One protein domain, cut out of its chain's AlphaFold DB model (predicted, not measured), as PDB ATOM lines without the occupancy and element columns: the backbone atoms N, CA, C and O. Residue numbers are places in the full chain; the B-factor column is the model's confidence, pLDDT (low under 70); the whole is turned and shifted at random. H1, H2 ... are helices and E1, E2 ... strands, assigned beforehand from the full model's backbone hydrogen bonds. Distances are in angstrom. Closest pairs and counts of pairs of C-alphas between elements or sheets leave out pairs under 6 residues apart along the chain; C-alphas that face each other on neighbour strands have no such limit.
ATOM      1  N   VAL A   3     104.981 116.180 157.787       91.25
ATOM      2  CA  VAL A   3     106.447 116.131 157.820       91.25
ATOM      3  C   VAL A   3     106.897 116.342 159.259       91.25
ATOM      4  O   VAL A   3     106.354 117.204 159.952       91.25
ATOM      5  N   LYS A   4     107.864 115.550 159.724       91.50
ATOM      6  CA  LYS A   4     108.500 115.725 161.033       91.50
ATOM      7  C   LYS A   4     110.013 115.734 160.867       91.50
ATOM      8  O   LYS A   4     110.574 114.779 160.340       91.50
ATOM      9  N   ARG A   5     110.666 116.786 161.356       90.31
ATOM     10  CA  ARG A   5     112.127 116.877 161.440       90.31
ATOM     11  C   ARG A   5     112.579 116.618 162.875       90.31
ATOM     12  O   ARG A   5     111.963 117.113 163.816       90.31
ATOM     13  N   ARG A   6     113.638 115.831 163.042       89.75
ATOM     14  CA  ARG A   6     114.333 115.578 164.309       89.75
ATOM     15  C   ARG A   6     115.829 115.607 164.048       89.75
ATOM     16  O   ARG A   6     116.390 114.610 163.605       89.75
ATOM     17  N   GLY A   7     116.464 116.745 164.297       88.56
ATOM     18  CA  GLY A   7     117.871 116.892 163.951       88.56
ATOM     19  C   GLY A   7     118.067 116.849 162.434       88.56
ATOM     20  O   GLY A   7     117.424 117.589 161.683       88.56
ATOM     21  N   GLU A   8     118.908 115.913 162.017       90.56
ATOM     22  CA  GLU A   8     119.200 115.558 160.625       90.56
ATOM     23  C   GLU A   8     118.142 114.621 160.023       90.56
ATOM     24  O   GLU A   8     118.068 114.463 158.807       90.56
ATOM     25  N   LYS A   9     117.295 114.004 160.857       89.31
ATOM     26  CA  LYS A   9     116.296 113.032 160.413       89.31
ATOM     27  C   LYS A   9     115.012 113.721 159.961       89.31
ATOM     28  O   LYS A   9     114.379 114.452 160.727       89.31
ATOM     29  N   LEU A  10     114.575 113.419 158.746       90.31
ATOM     30  CA  LEU A  10     113.295 113.812 158.167       90.31
ATOM     31  C   LEU A  10     112.381 112.598 158.040       90.31
ATOM     32  O   LEU A  10     112.789 111.534 157.585       90.31
ATOM     33  N   LEU A  11     111.128 112.773 158.437       89.56
ATOM     34  CA  LEU A  11     110.094 111.752 158.367       89.56
ATOM     35  C   LEU A  11     108.910 112.292 157.568       89.56
ATOM     36  O   LEU A  11     108.349 113.336 157.921       89.56
ATOM     37  N   LEU A  12     108.515 111.558 156.531       90.56
ATOM     38  CA  LEU A  12     107.372 111.877 155.683       90.56
ATOM     39  C   LEU A  12     106.245 110.870 155.915       90.56
ATOM     40  O   LEU A  12     106.429 109.660 155.799       90.56
ATOM     41  N   PHE A  13     105.065 111.398 156.225       86.62
ATOM     42  CA  PHE A  13     103.844 110.635 156.423       86.62
ATOM     43  C   PHE A  13     102.801 111.058 155.387       86.62
ATOM     44  O   PHE A  13     102.341 112.211 155.382       86.62
ATOM     45  N   LEU A  14     102.423 110.134 154.509       86.38
ATOM     46  CA  LEU A  14     101.400 110.335 153.486       86.38
ATOM     47  C   LEU A  14     100.294 109.308 153.707       86.38
ATOM     48  O   LEU A  14     100.550 108.179 154.094       86.38
ATOM     49  N   ASP A  15      99.051 109.754 153.559       83.44
ATOM     50  CA  ASP A  15      97.863 108.897 153.489       83.44
ATOM     51  C   ASP A  15      97.734 107.813 154.577       83.44
ATOM     52  O   ASP A  15      97.195 106.734 154.357       83.44
ATOM     53  N   GLY A  16      98.185 108.130 155.795       79.62
ATOM     54  CA  GLY A  16      98.062 107.236 156.948       79.62
ATOM     55  C   GLY A  16      99.269 106.326 157.191       79.62
ATOM     56  O   GLY A  16      99.246 105.574 158.163       79.62
ATOM     57  N   LYS A  17     100.328 106.411 156.376       81.88
ATOM     58  CA  LYS A  17     101.529 105.572 156.479       81.88
ATOM     59  C   LYS A  17     102.816 106.400 156.517       81.88
ATOM     60  O   LYS A  17     102.888 107.516 156.000       81.88
ATOM     61  N   TRP A  18     103.840 105.857 157.180       78.94
ATOM     62  CA  TRP A  18     105.201 106.389 157.105       78.94
ATOM     63  C   TRP A  18     105.819 105.938 155.785       78.94
ATOM     64  O   TRP A  18     106.122 104.762 155.628       78.94
ATOM     65  N   GLU A  19     105.984 106.873 154.854       78.25
ATOM     66  CA  GLU A  19     106.478 106.574 153.505       78.25
ATOM     67  C   GLU A  19     108.003 106.605 153.432       78.25
ATOM     68  O   GLU A  19     108.623 105.810 152.729       78.25
ATOM     69  N   HIS A  20     108.633 107.548 154.141       78.31
ATOM     70  CA  HIS A  20     110.075 107.738 154.030       78.31
ATOM     71  C   HIS A  20     110.715 108.279 155.304       78.31
ATOM     72  O   HIS A  20     110.156 109.137 155.997       78.31
ATOM     73  N   SER A  21     111.929 107.797 155.567       85.50
ATOM     74  CA  SER A  21     112.845 108.300 156.587       85.50
ATOM     75  C   SER A  21     114.159 108.655 155.905       85.50
ATOM     76  O   SER A  21     114.851 107.768 155.421       85.50
ATOM     77  N   TYR A  22     114.507 109.936 155.895       85.38
ATOM     78  CA  TYR A  22     115.715 110.438 155.246       85.38
ATOM     79  C   TYR A  22     116.643 111.090 156.269       85.38
ATOM     80  O   TYR A  22     116.168 111.737 157.205       85.38
ATOM     81  N   PHE A  23     117.952 110.934 156.091       86.00
ATOM     82  CA  PHE A  23     118.966 111.643 156.868       86.00
ATOM     83  C   PHE A  23     119.612 112.698 155.985       86.00
ATOM     84  O   PHE A  23     120.057 112.403 154.878       86.00
ATOM     85  N   LEU A  24     119.617 113.939 156.461       82.94
ATOM     86  CA  LEU A  24     120.247 115.039 155.752       82.94
ATOM     87  C   LEU A  24     121.765 114.820 155.685       82.94
ATOM     88  O   LEU A  24     122.361 114.428 156.683       82.94
ATOM     89  N   PRO A  25     122.407 115.120 154.544       80.81
ATOM     90  CA  PRO A  25     123.846 114.921 154.367       80.81
ATOM     91  C   PRO A  25     124.710 115.917 155.160       80.81
ATOM     92  O   PRO A  25     125.922 115.752 155.238       80.81
ATOM     93  N   SER A  26     124.108 116.968 155.724       76.50
ATOM     94  CA  SER A  26     124.797 117.995 156.508       76.50
ATOM     95  C   SER A  26     124.444 117.870 157.985       76.50
ATOM     96  O   SER A  26     123.267 117.752 158.330       76.50
ATOM     97  N   SER A  27     125.453 118.030 158.844       75.38
ATOM     98  CA  SER A  27     125.294 118.090 160.300       75.38
ATOM     99  C   SER A  27     124.678 119.395 160.815       75.38
ATOM    100  O   SER A  27     124.460 119.579 162.015       75.38
ATOM    101  N   LYS A  28     124.351 120.333 159.915       79.56
ATOM    102  CA  LYS A  28     123.659 121.571 160.271       79.56
ATOM    103  C   LYS A  28     122.187 121.286 160.576       79.56
ATOM    104  O   LYS A  28     121.326 121.190 159.698       79.56
ATOM    105  N   VAL A  29     121.892 121.177 161.866       82.12
ATOM    106  CA  VAL A  29     120.548 120.878 162.372       82.12
ATOM    107  C   VAL A  29     119.636 122.109 162.406       82.12
ATOM    108  O   VAL A  29     118.417 121.963 162.282       82.12
ATOM    109  N   THR A  30     120.200 123.306 162.560       84.56
ATOM    110  CA  THR A  30     119.438 124.547 162.737       84.56
ATOM    111  C   THR A  30     118.797 125.016 161.434       84.56
ATOM    112  O   THR A  30     119.430 125.056 160.380       84.56
ATOM    113  N   VAL A  31     117.518 125.388 161.517       83.81
ATOM    114  CA  VAL A  31     116.750 125.967 160.410       83.81
ATOM    115  C   VAL A  31     116.288 127.347 160.852       83.81
ATOM    116  O   VAL A  31     115.566 127.451 161.842       83.81
ATOM    117  N   ASN A  32     116.718 128.386 160.138       87.31
ATOM    118  CA  ASN A  32     116.201 129.737 160.329       87.31
ATOM    119  C   ASN A  32     114.988 129.936 159.412       87.31
ATOM    120  O   ASN A  32     115.060 129.600 158.230       87.31
ATOM    121  N   ILE A  33     113.874 130.415 159.962       85.62
ATOM    122  CA  ILE A  33     112.614 130.591 159.234       85.62
ATOM    123  C   ILE A  33     112.075 131.968 159.587       85.62
ATOM    124  O   ILE A  33     111.647 132.193 160.717       85.62
ATOM    125  N   GLU A  34     112.087 132.860 158.607       83.12
ATOM    126  CA  GLU A  34     111.585 134.228 158.758       83.12
ATOM    127  C   GLU A  34     110.122 134.321 158.324       83.12
ATOM    128  O   GLU A  34     109.296 134.930 159.001       83.12
ATOM    129  N   GLU A  35     109.772 133.633 157.236       83.06
ATOM    130  CA  GLU A  35     108.442 133.690 156.649       83.06
ATOM    131  C   GLU A  35     107.908 132.299 156.284       83.06
ATOM    132  O   GLU A  35     108.648 131.369 155.956       83.06
ATOM    133  N   ILE A  36     106.581 132.152 156.335       84.25
ATOM    134  CA  ILE A  36     105.869 130.925 155.964       84.25
ATOM    135  C   ILE A  36     104.676 131.308 155.090       84.25
ATOM    136  O   ILE A  36     103.777 132.020 155.539       84.25
ATOM    137  N   ALA A  37     104.622 130.774 153.870       80.88
ATOM    138  CA  ALA A  37     103.484 130.939 152.968       80.88
ATOM    139  C   ALA A  37     102.800 129.622 152.621       80.88
ATOM    140  O   ALA A  37     103.356 128.531 152.745       80.88
ATOM    141  N   ALA A  38     101.557 129.753 152.163       81.62
ATOM    142  CA  ALA A  38     100.705 128.654 151.758       81.62
ATOM    143  C   ALA A  38     100.158 128.910 150.352       81.62
ATOM    144  O   ALA A  38      99.442 129.883 150.121       81.62
ATOM    145  N   GLY A  39     100.446 128.002 149.421       78.25
ATOM    146  CA  GLY A  39      99.858 128.010 148.081       78.25
ATOM    147  C   GLY A  39     100.480 128.982 147.072       78.25
ATOM    148  O   GLY A  39      99.975 129.086 145.956       78.25
ATOM    149  N   TYR A  40     101.563 129.666 147.432       77.00
ATOM    150  CA  TYR A  40     102.406 130.466 146.540       77.00
ATOM    151  C   TYR A  40     103.817 130.597 147.144       77.00
ATOM    152  O   TYR A  40     103.983 130.366 148.344       77.00
ATOM    153  N   SER A  41     104.817 130.946 146.328       77.00
ATOM    154  CA  SER A  41     106.188 131.228 146.789       77.00
ATOM    155  C   SER A  41     106.327 132.677 147.273       77.00
ATOM    156  O   SER A  41     105.781 133.578 146.640       77.00
ATOM    157  N   LEU A  42     107.056 132.907 148.373       70.94
ATOM    158  CA  LEU A  42     107.326 134.251 148.925       70.94
ATOM    159  C   LEU A  42     108.458 134.973 148.204       70.94
ATOM    160  O   LEU A  42     108.388 136.179 147.983       70.94
ATOM    161  N   HIS A  43     109.477 134.223 147.799       65.69
ATOM    162  CA  HIS A  43     110.616 134.757 147.073       65.69
ATOM    163  C   HIS A  43     110.619 134.197 145.657       65.69
ATOM    164  O   HIS A  43     110.421 132.997 145.431       65.69
ATOM    165  N   ASN A  44     110.845 135.086 144.694       55.75
ATOM    166  CA  ASN A  44     111.183 134.698 143.338       55.75
ATOM    167  C   ASN A  44     112.650 134.257 143.383       55.75
ATOM    168  O   ASN A  44     113.542 135.102 143.444       55.75
ATOM    169  N   ILE A  45     112.902 132.952 143.506       54.19
ATOM    170  CA  ILE A  45     114.266 132.431 143.649       54.19
ATOM    171  C   ILE A  45     115.006 132.724 142.341       54.19
ATOM    172  O   ILE A  45     114.763 132.082 141.318       54.19
ATOM    173  N   SER A  46     115.895 133.715 142.370       45.66
ATOM    174  CA  SER A  46     116.834 133.977 141.284       45.66
ATOM    175  C   SER A  46     117.923 132.905 141.327       45.66
ATOM    176  O   SER A  46     118.851 132.991 142.114       45.66
ATOM    177  N   SER A  47     117.726 131.846 140.543       44.34
ATOM    178  CA  SER A  47     118.690 130.941 139.888       44.34
ATOM    179  C   SER A  47     120.009 130.469 140.546       44.34
ATOM    180  O   SER A  47     120.737 129.771 139.843       44.34
ATOM    181  N   THR A  48     120.364 130.746 141.806       42.75
ATOM    182  CA  THR A  48     121.716 130.394 142.313       42.75
ATOM    183  C   THR A  48     121.799 129.436 143.500       42.75
ATOM    184  O   THR A  48     122.869 128.869 143.698       42.75
ATOM    185  N   ASP A  49     120.714 129.132 144.218       40.88
ATOM    186  CA  ASP A  49     120.786 128.212 145.367       40.88
ATOM    187  C   ASP A  49     120.214 126.818 145.061       40.88
ATOM    188  O   ASP A  49     119.011 126.599 144.945       40.88
ATOM    189  N   PHE A  50     121.149 125.880 144.889       44.81
ATOM    190  CA  PHE A  50     121.088 124.419 145.039       44.81
ATOM    191  C   PHE A  50     119.700 123.740 145.016       44.81
ATOM    192  O   PHE A  50     119.292 123.133 145.998       44.81
ATOM    193  N   MET A  51     119.010 123.792 143.870       42.12
ATOM    194  CA  MET A  51     118.094 122.773 143.311       42.12
ATOM    195  C   MET A  51     117.828 123.153 141.842       42.12
ATOM    196  O   MET A  51     116.785 123.691 141.475       42.12
ATOM    197  N   THR A  52     118.801 122.912 140.965       38.28
ATOM    198  CA  THR A  52     118.714 123.197 139.523       38.28
ATOM    199  C   THR A  52     117.808 122.197 138.795       38.28
ATOM    200  O   THR A  52     118.263 121.403 137.981       38.28
ATOM    201  N   ARG A  53     116.498 122.221 139.062       40.59
ATOM    202  CA  ARG A  53     115.445 121.613 138.219       40.59
ATOM    203  C   ARG A  53     114.089 122.163 138.671       40.59
ATOM    204  O   ARG A  53     113.473 121.556 139.533       40.59
ATOM    205  N   THR A  54     113.648 123.305 138.122       44.94
ATOM    206  CA  THR A  54     112.227 123.683 137.846       44.94
ATOM    207  C   THR A  54     112.039 125.201 137.640       44.94
ATOM    208  O   THR A  54     111.176 125.831 138.238       44.94
ATOM    209  N   ASN A  55     112.774 125.832 136.717       44.28
ATOM    210  CA  ASN A  55     112.662 127.286 136.471       44.28
ATOM    211  C   ASN A  55     111.349 127.753 135.787       44.28
ATOM    212  O   ASN A  55     111.318 128.836 135.211       44.28
ATOM    213  N   LYS A  56     110.249 126.981 135.815       48.34
ATOM    214  CA  LYS A  56     108.971 127.418 135.207       48.34
ATOM    215  C   LYS A  56     107.693 127.103 135.990       48.34
ATOM    216  O   LYS A  56     106.660 127.675 135.666       48.34
ATOM    217  N   THR A  57     107.760 126.303 137.057       49.09
ATOM    218  CA  THR A  57     106.626 126.090 137.982       49.09
ATOM    219  C   THR A  57     106.701 126.979 139.229       49.09
ATOM    220  O   THR A  57     105.766 127.006 140.021       49.09
ATOM    221  N   LEU A  58     107.776 127.760 139.404       50.94
ATOM    222  CA  LEU A  58     107.988 128.585 140.604       50.94
ATOM    223  C   LEU A  58     106.937 129.691 140.814       50.94
ATOM    224  O   LEU A  58     106.678 130.078 141.952       50.94
ATOM    225  N   ASN A  59     106.306 130.165 139.733       54.38
ATOM    226  CA  ASN A  59     105.204 131.135 139.787       54.38
ATOM    227  C   ASN A  59     103.815 130.484 139.727       54.38
ATOM    228  O   ASN A  59     102.798 131.187 139.742       54.38
ATOM    229  N   GLU A  60     103.737 129.157 139.650       59.81
ATOM    230  CA  GLU A  60     102.453 128.474 139.648       59.81
ATOM    231  C   GLU A  60     101.866 128.503 141.055       59.81
ATOM    232  O   GLU A  60     102.325 127.850 141.993       59.81
ATOM    233  N   LYS A  61     100.810 129.300 141.207       73.12
ATOM    234  CA  LYS A  61     100.000 129.288 142.421       73.12
ATOM    235  C   LYS A  61      99.357 127.915 142.555       73.12
ATOM    236  O   LYS A  61      98.847 127.365 141.580       73.12
ATOM    237  N   PHE A  62      99.332 127.391 143.774       79.50
ATOM    238  CA  PHE A  62      98.674 126.130 144.083       79.50
ATOM    239  C   PHE A  62      97.212 126.171 143.633       79.50
ATOM    240  O   PHE A  62      96.410 126.969 144.128       79.50
ATOM    241  N   GLN A  63      96.860 125.279 142.713       75.38
ATOM    242  CA  GLN A  63      95.493 125.108 142.247       75.38
ATOM    243  C   GLN A  63      94.876 123.915 142.966       75.38
ATOM    244  O   GLN A  63      95.125 122.757 142.647       75.38
ATOM    245  N   GLY A  64      94.070 124.201 143.981       76.75
ATOM    246  CA  GLY A  64      93.448 123.166 144.788       76.75
ATOM    247  C   GLY A  64      92.854 123.730 146.064       76.75
ATOM    248  O   GLY A  64      92.634 124.933 146.199       76.75
ATOM    249  N   ARG A  65      92.587 122.849 147.029       78.69
ATOM    250  CA  ARG A  65      92.046 123.241 148.331       78.69
ATOM    251  C   ARG A  65      92.958 122.767 149.451       78.69
ATOM    252  O   ARG A  65      93.051 121.571 149.706       78.69
ATOM    253  N   MET A  66      93.555 123.716 150.167       81.81
ATOM    254  CA  MET A  66      94.270 123.449 151.409       81.81
ATOM    255  C   MET A  66      93.305 123.611 152.585       81.81
ATOM    256  O   MET A  66      92.794 124.698 152.840       81.81
ATOM    257  N   VAL A  67      93.003 122.511 153.274       82.81
ATOM    258  CA  VAL A  67      92.021 122.511 154.377       82.81
ATOM    259  C   VAL A  67      92.680 122.872 155.709       82.81
ATOM    260  O   VAL A  67      92.065 123.515 156.559       82.81
ATOM    261  N   LYS A  68      93.942 122.471 155.895       86.38
ATOM    262  CA  LYS A  68      94.699 122.687 157.126       86.38
ATOM    263  C   LYS A  68      96.189 122.768 156.803       86.38
ATOM    264  O   LYS A  68      96.708 121.882 156.133       86.38
ATOM    265  N   MET A  69      96.855 123.796 157.317       89.25
ATOM    266  CA  MET A  69      98.312 123.901 157.338       89.25
ATOM    267  C   MET A  69      98.732 124.195 158.767       89.25
ATOM    268  O   MET A  69      98.290 125.188 159.347       89.25
ATOM    269  N   LEU A  70      99.523 123.291 159.337       90.38
ATOM    270  CA  LEU A  70     100.072 123.428 160.676       90.38
ATOM    271  C   LEU A  70     101.588 123.501 160.574       90.38
ATOM    272  O   LEU A  70     102.193 122.651 159.922       90.38
ATOM    273  N   PHE A  71     102.173 124.475 161.252       91.12
ATOM    274  CA  PHE A  71     103.606 124.569 161.461       91.12
ATOM    275  C   PHE A  71     103.850 124.642 162.966       91.12
ATOM    276  O   PHE A  71     103.406 125.595 163.590       91.12
ATOM    277  N   ASN A  72     104.464 123.617 163.567       90.31
ATOM    278  CA  ASN A  72     104.593 123.495 165.030       90.31
ATOM    279  C   ASN A  72     103.268 123.791 165.766       90.31
ATOM    280  O   ASN A  72     103.195 124.661 166.625       90.31
ATOM    281  N   ASP A  73     102.193 123.120 165.332       87.19
ATOM    282  CA  ASP A  73     100.806 123.279 165.811       87.19
ATOM    283  C   ASP A  73     100.154 124.656 165.590       87.19
ATOM    284  O   ASP A  73      98.944 124.823 165.780       87.19
ATOM    285  N   TYR A  74     100.893 125.618 165.043       85.25
ATOM    286  CA  TYR A  74     100.359 126.896 164.610       85.25
ATOM    287  C   TYR A  74      99.600 126.772 163.286       85.25
ATOM    288  O   TYR A  74     100.138 126.323 162.270       85.25
ATOM    289  N   ASN A  75      98.330 127.191 163.267       86.56
ATOM    290  CA  ASN A  75      97.497 127.136 162.066       86.56
ATOM    291  C   ASN A  75      97.686 128.374 161.182       86.56
ATOM    292  O   ASN A  75      96.993 129.380 161.344       86.56
ATOM    293  N   VAL A  76      98.559 128.233 160.186       85.25
ATOM    294  CA  VAL A  76      98.923 129.275 159.214       85.25
ATOM    295  C   VAL A  76      97.691 129.830 158.474       85.25
ATOM    296  O   VAL A  76      97.589 131.029 158.218       85.25
ATOM    297  N   LEU A  77      96.675 128.997 158.211       83.38
ATOM    298  CA  LEU A  77      95.476 129.409 157.463       83.38
ATOM    299  C   LEU A  77      94.498 130.276 158.273       83.38
ATOM    300  O   LEU A  77      93.628 130.921 157.682       83.38
ATOM    301  N   LYS A  78      94.592 130.309 159.612       79.38
ATOM    302  CA  LYS A  78      93.736 131.188 160.436       79.38
ATOM    303  C   LYS A  78      94.094 132.663 160.241       79.38
ATOM    304  O   LYS A  78      93.194 133.499 160.187       79.38
ATOM    305  N   ASN A  79      95.377 132.974 160.075       62.97
ATOM    306  CA  ASN A  79      95.848 134.356 159.974       62.97
ATOM    307  C   ASN A  79      95.782 134.918 158.557       62.97
ATOM    308  O   ASN A  79      95.463 136.095 158.397       62.97
ATOM    309  N   ALA A  80      95.907 134.068 157.535       61.09
ATOM    310  CA  ALA A  80      95.603 134.447 156.154       61.09
ATOM    311  C   ALA A  80      94.155 134.966 155.993       61.09
ATOM    312  O   ALA A  80      93.888 135.868 155.200       61.09
ATOM    313  N   LYS A  81      93.205 134.459 156.795       58.06
ATOM    314  CA  LYS A  81      91.826 134.977 156.829       58.06
ATOM    315  C   LYS A  81      91.703 136.344 157.515       58.06
ATOM    316  O   LYS A  81      90.831 137.112 157.127       58.06
ATOM    317  N   ARG A  82      92.543 136.647 158.514       54.03
ATOM    318  CA  ARG A  82      92.523 137.920 159.268       54.03
ATOM    319  C   ARG A  82      93.217 139.063 158.523       54.03
ATOM    320  O   ARG A  82      92.689 140.168 158.522       54.03
ATOM    321  N   SER A  83      94.330 138.793 157.839       52.06
ATOM    322  CA  SER A  83      95.019 139.770 156.974       52.06
ATOM    323  C   SER A  83      94.080 140.336 155.891       52.06
ATOM    324  O   SER A  83      93.966 141.551 155.732       52.06
ATOM    325  N   ASN A  84      93.267 139.477 155.264       51.78
ATOM    326  CA  ASN A  84      92.238 139.903 154.308       51.78
ATOM    327  C   ASN A  84      91.111 140.763 154.915       51.78
ATOM    328  O   ASN A  84      90.410 141.446 154.172       51.78
ATOM    329  N   ILE A  85      90.897 140.725 156.234       51.72
ATOM    330  CA  ILE A  85      89.886 141.550 156.918       51.72
ATOM    331  C   ILE A  85      90.455 142.938 157.236       51.72
ATOM    332  O   ILE A  85      89.756 143.925 157.045       51.72
ATOM    333  N   LEU A  86      91.723 143.035 157.645       50.31
ATOM    334  CA  LEU A  86      92.382 144.325 157.892       50.31
ATOM    335  C   LEU A  86      92.566 145.130 156.592       50.31
ATOM    336  O   LEU A  86      92.292 146.326 156.573       50.31
ATOM    337  N   ASN A  87      92.876 144.464 155.474       48.53
ATOM    338  CA  ASN A  87      92.952 145.113 154.156       48.53
ATOM    339  C   ASN A  87      91.591 145.576 153.594       48.53
ATOM    340  O   ASN A  87      91.565 146.389 152.671       48.53
ATOM    341  N   ARG A  88      90.453 145.122 154.149       43.28
ATOM    342  CA  ARG A  88      89.117 145.625 153.764       43.28
ATOM    343  C   ARG A  88      88.786 147.000 154.338       43.28
ATOM    344  O   ARG A  88      87.907 147.660 153.798       43.28
TER     345      ARG A  88
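This is residues 3 to 88 of the 212 residues of the protein "LAM_G_DOMAIN domain-containing protein" of Thelazia callipaeda (UniProt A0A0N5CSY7). Little regular structure: a small three-stranded sheet at one end, helix H1 sticking out at the other with residues 81 to 88, and a long looping link, residues 24 to 75, between them. Of 86 printed residues, 30 are in named elements, E1 E2 E3 H1 along the chain; the class is mixed, and the sheet, E1 - E2 - E3, is antiparallel. The whole is loose, with a radius of gyration of the C-alphas of 15.9 A and spans of 46 by 34 by 25 A.

E1, residues 3 to 6, E2, residues 9 to 14, and E3, residues 17 to 23, form a meander, each strand the antiparallel neighbour of the one before, in two hairpins. Within hydrogen-bond range are N 4 and O 11, 2.9 A, and N 10 and O 22, 2.8 A. H1, residues 76 to 88, is not on the sheet; 3 of its 9 O i to N i+4 pairs and 5 of 10 O i to N i+3 pairs are within range.

E1, 10.2 A long, begins at C-alpha 3 (106.447, 116.131, 157.820). E2 measures 16.6 A, E3 18.5 A. H1, 19.8 A, ends at C-alpha 88 (89.117, 145.625, 153.764).

The printed part has no cut. The link E3 to H1 is long; its residues 48 to 54 stand free. Residues 43 to 60 and 79 to 88 have pLDDT under 70.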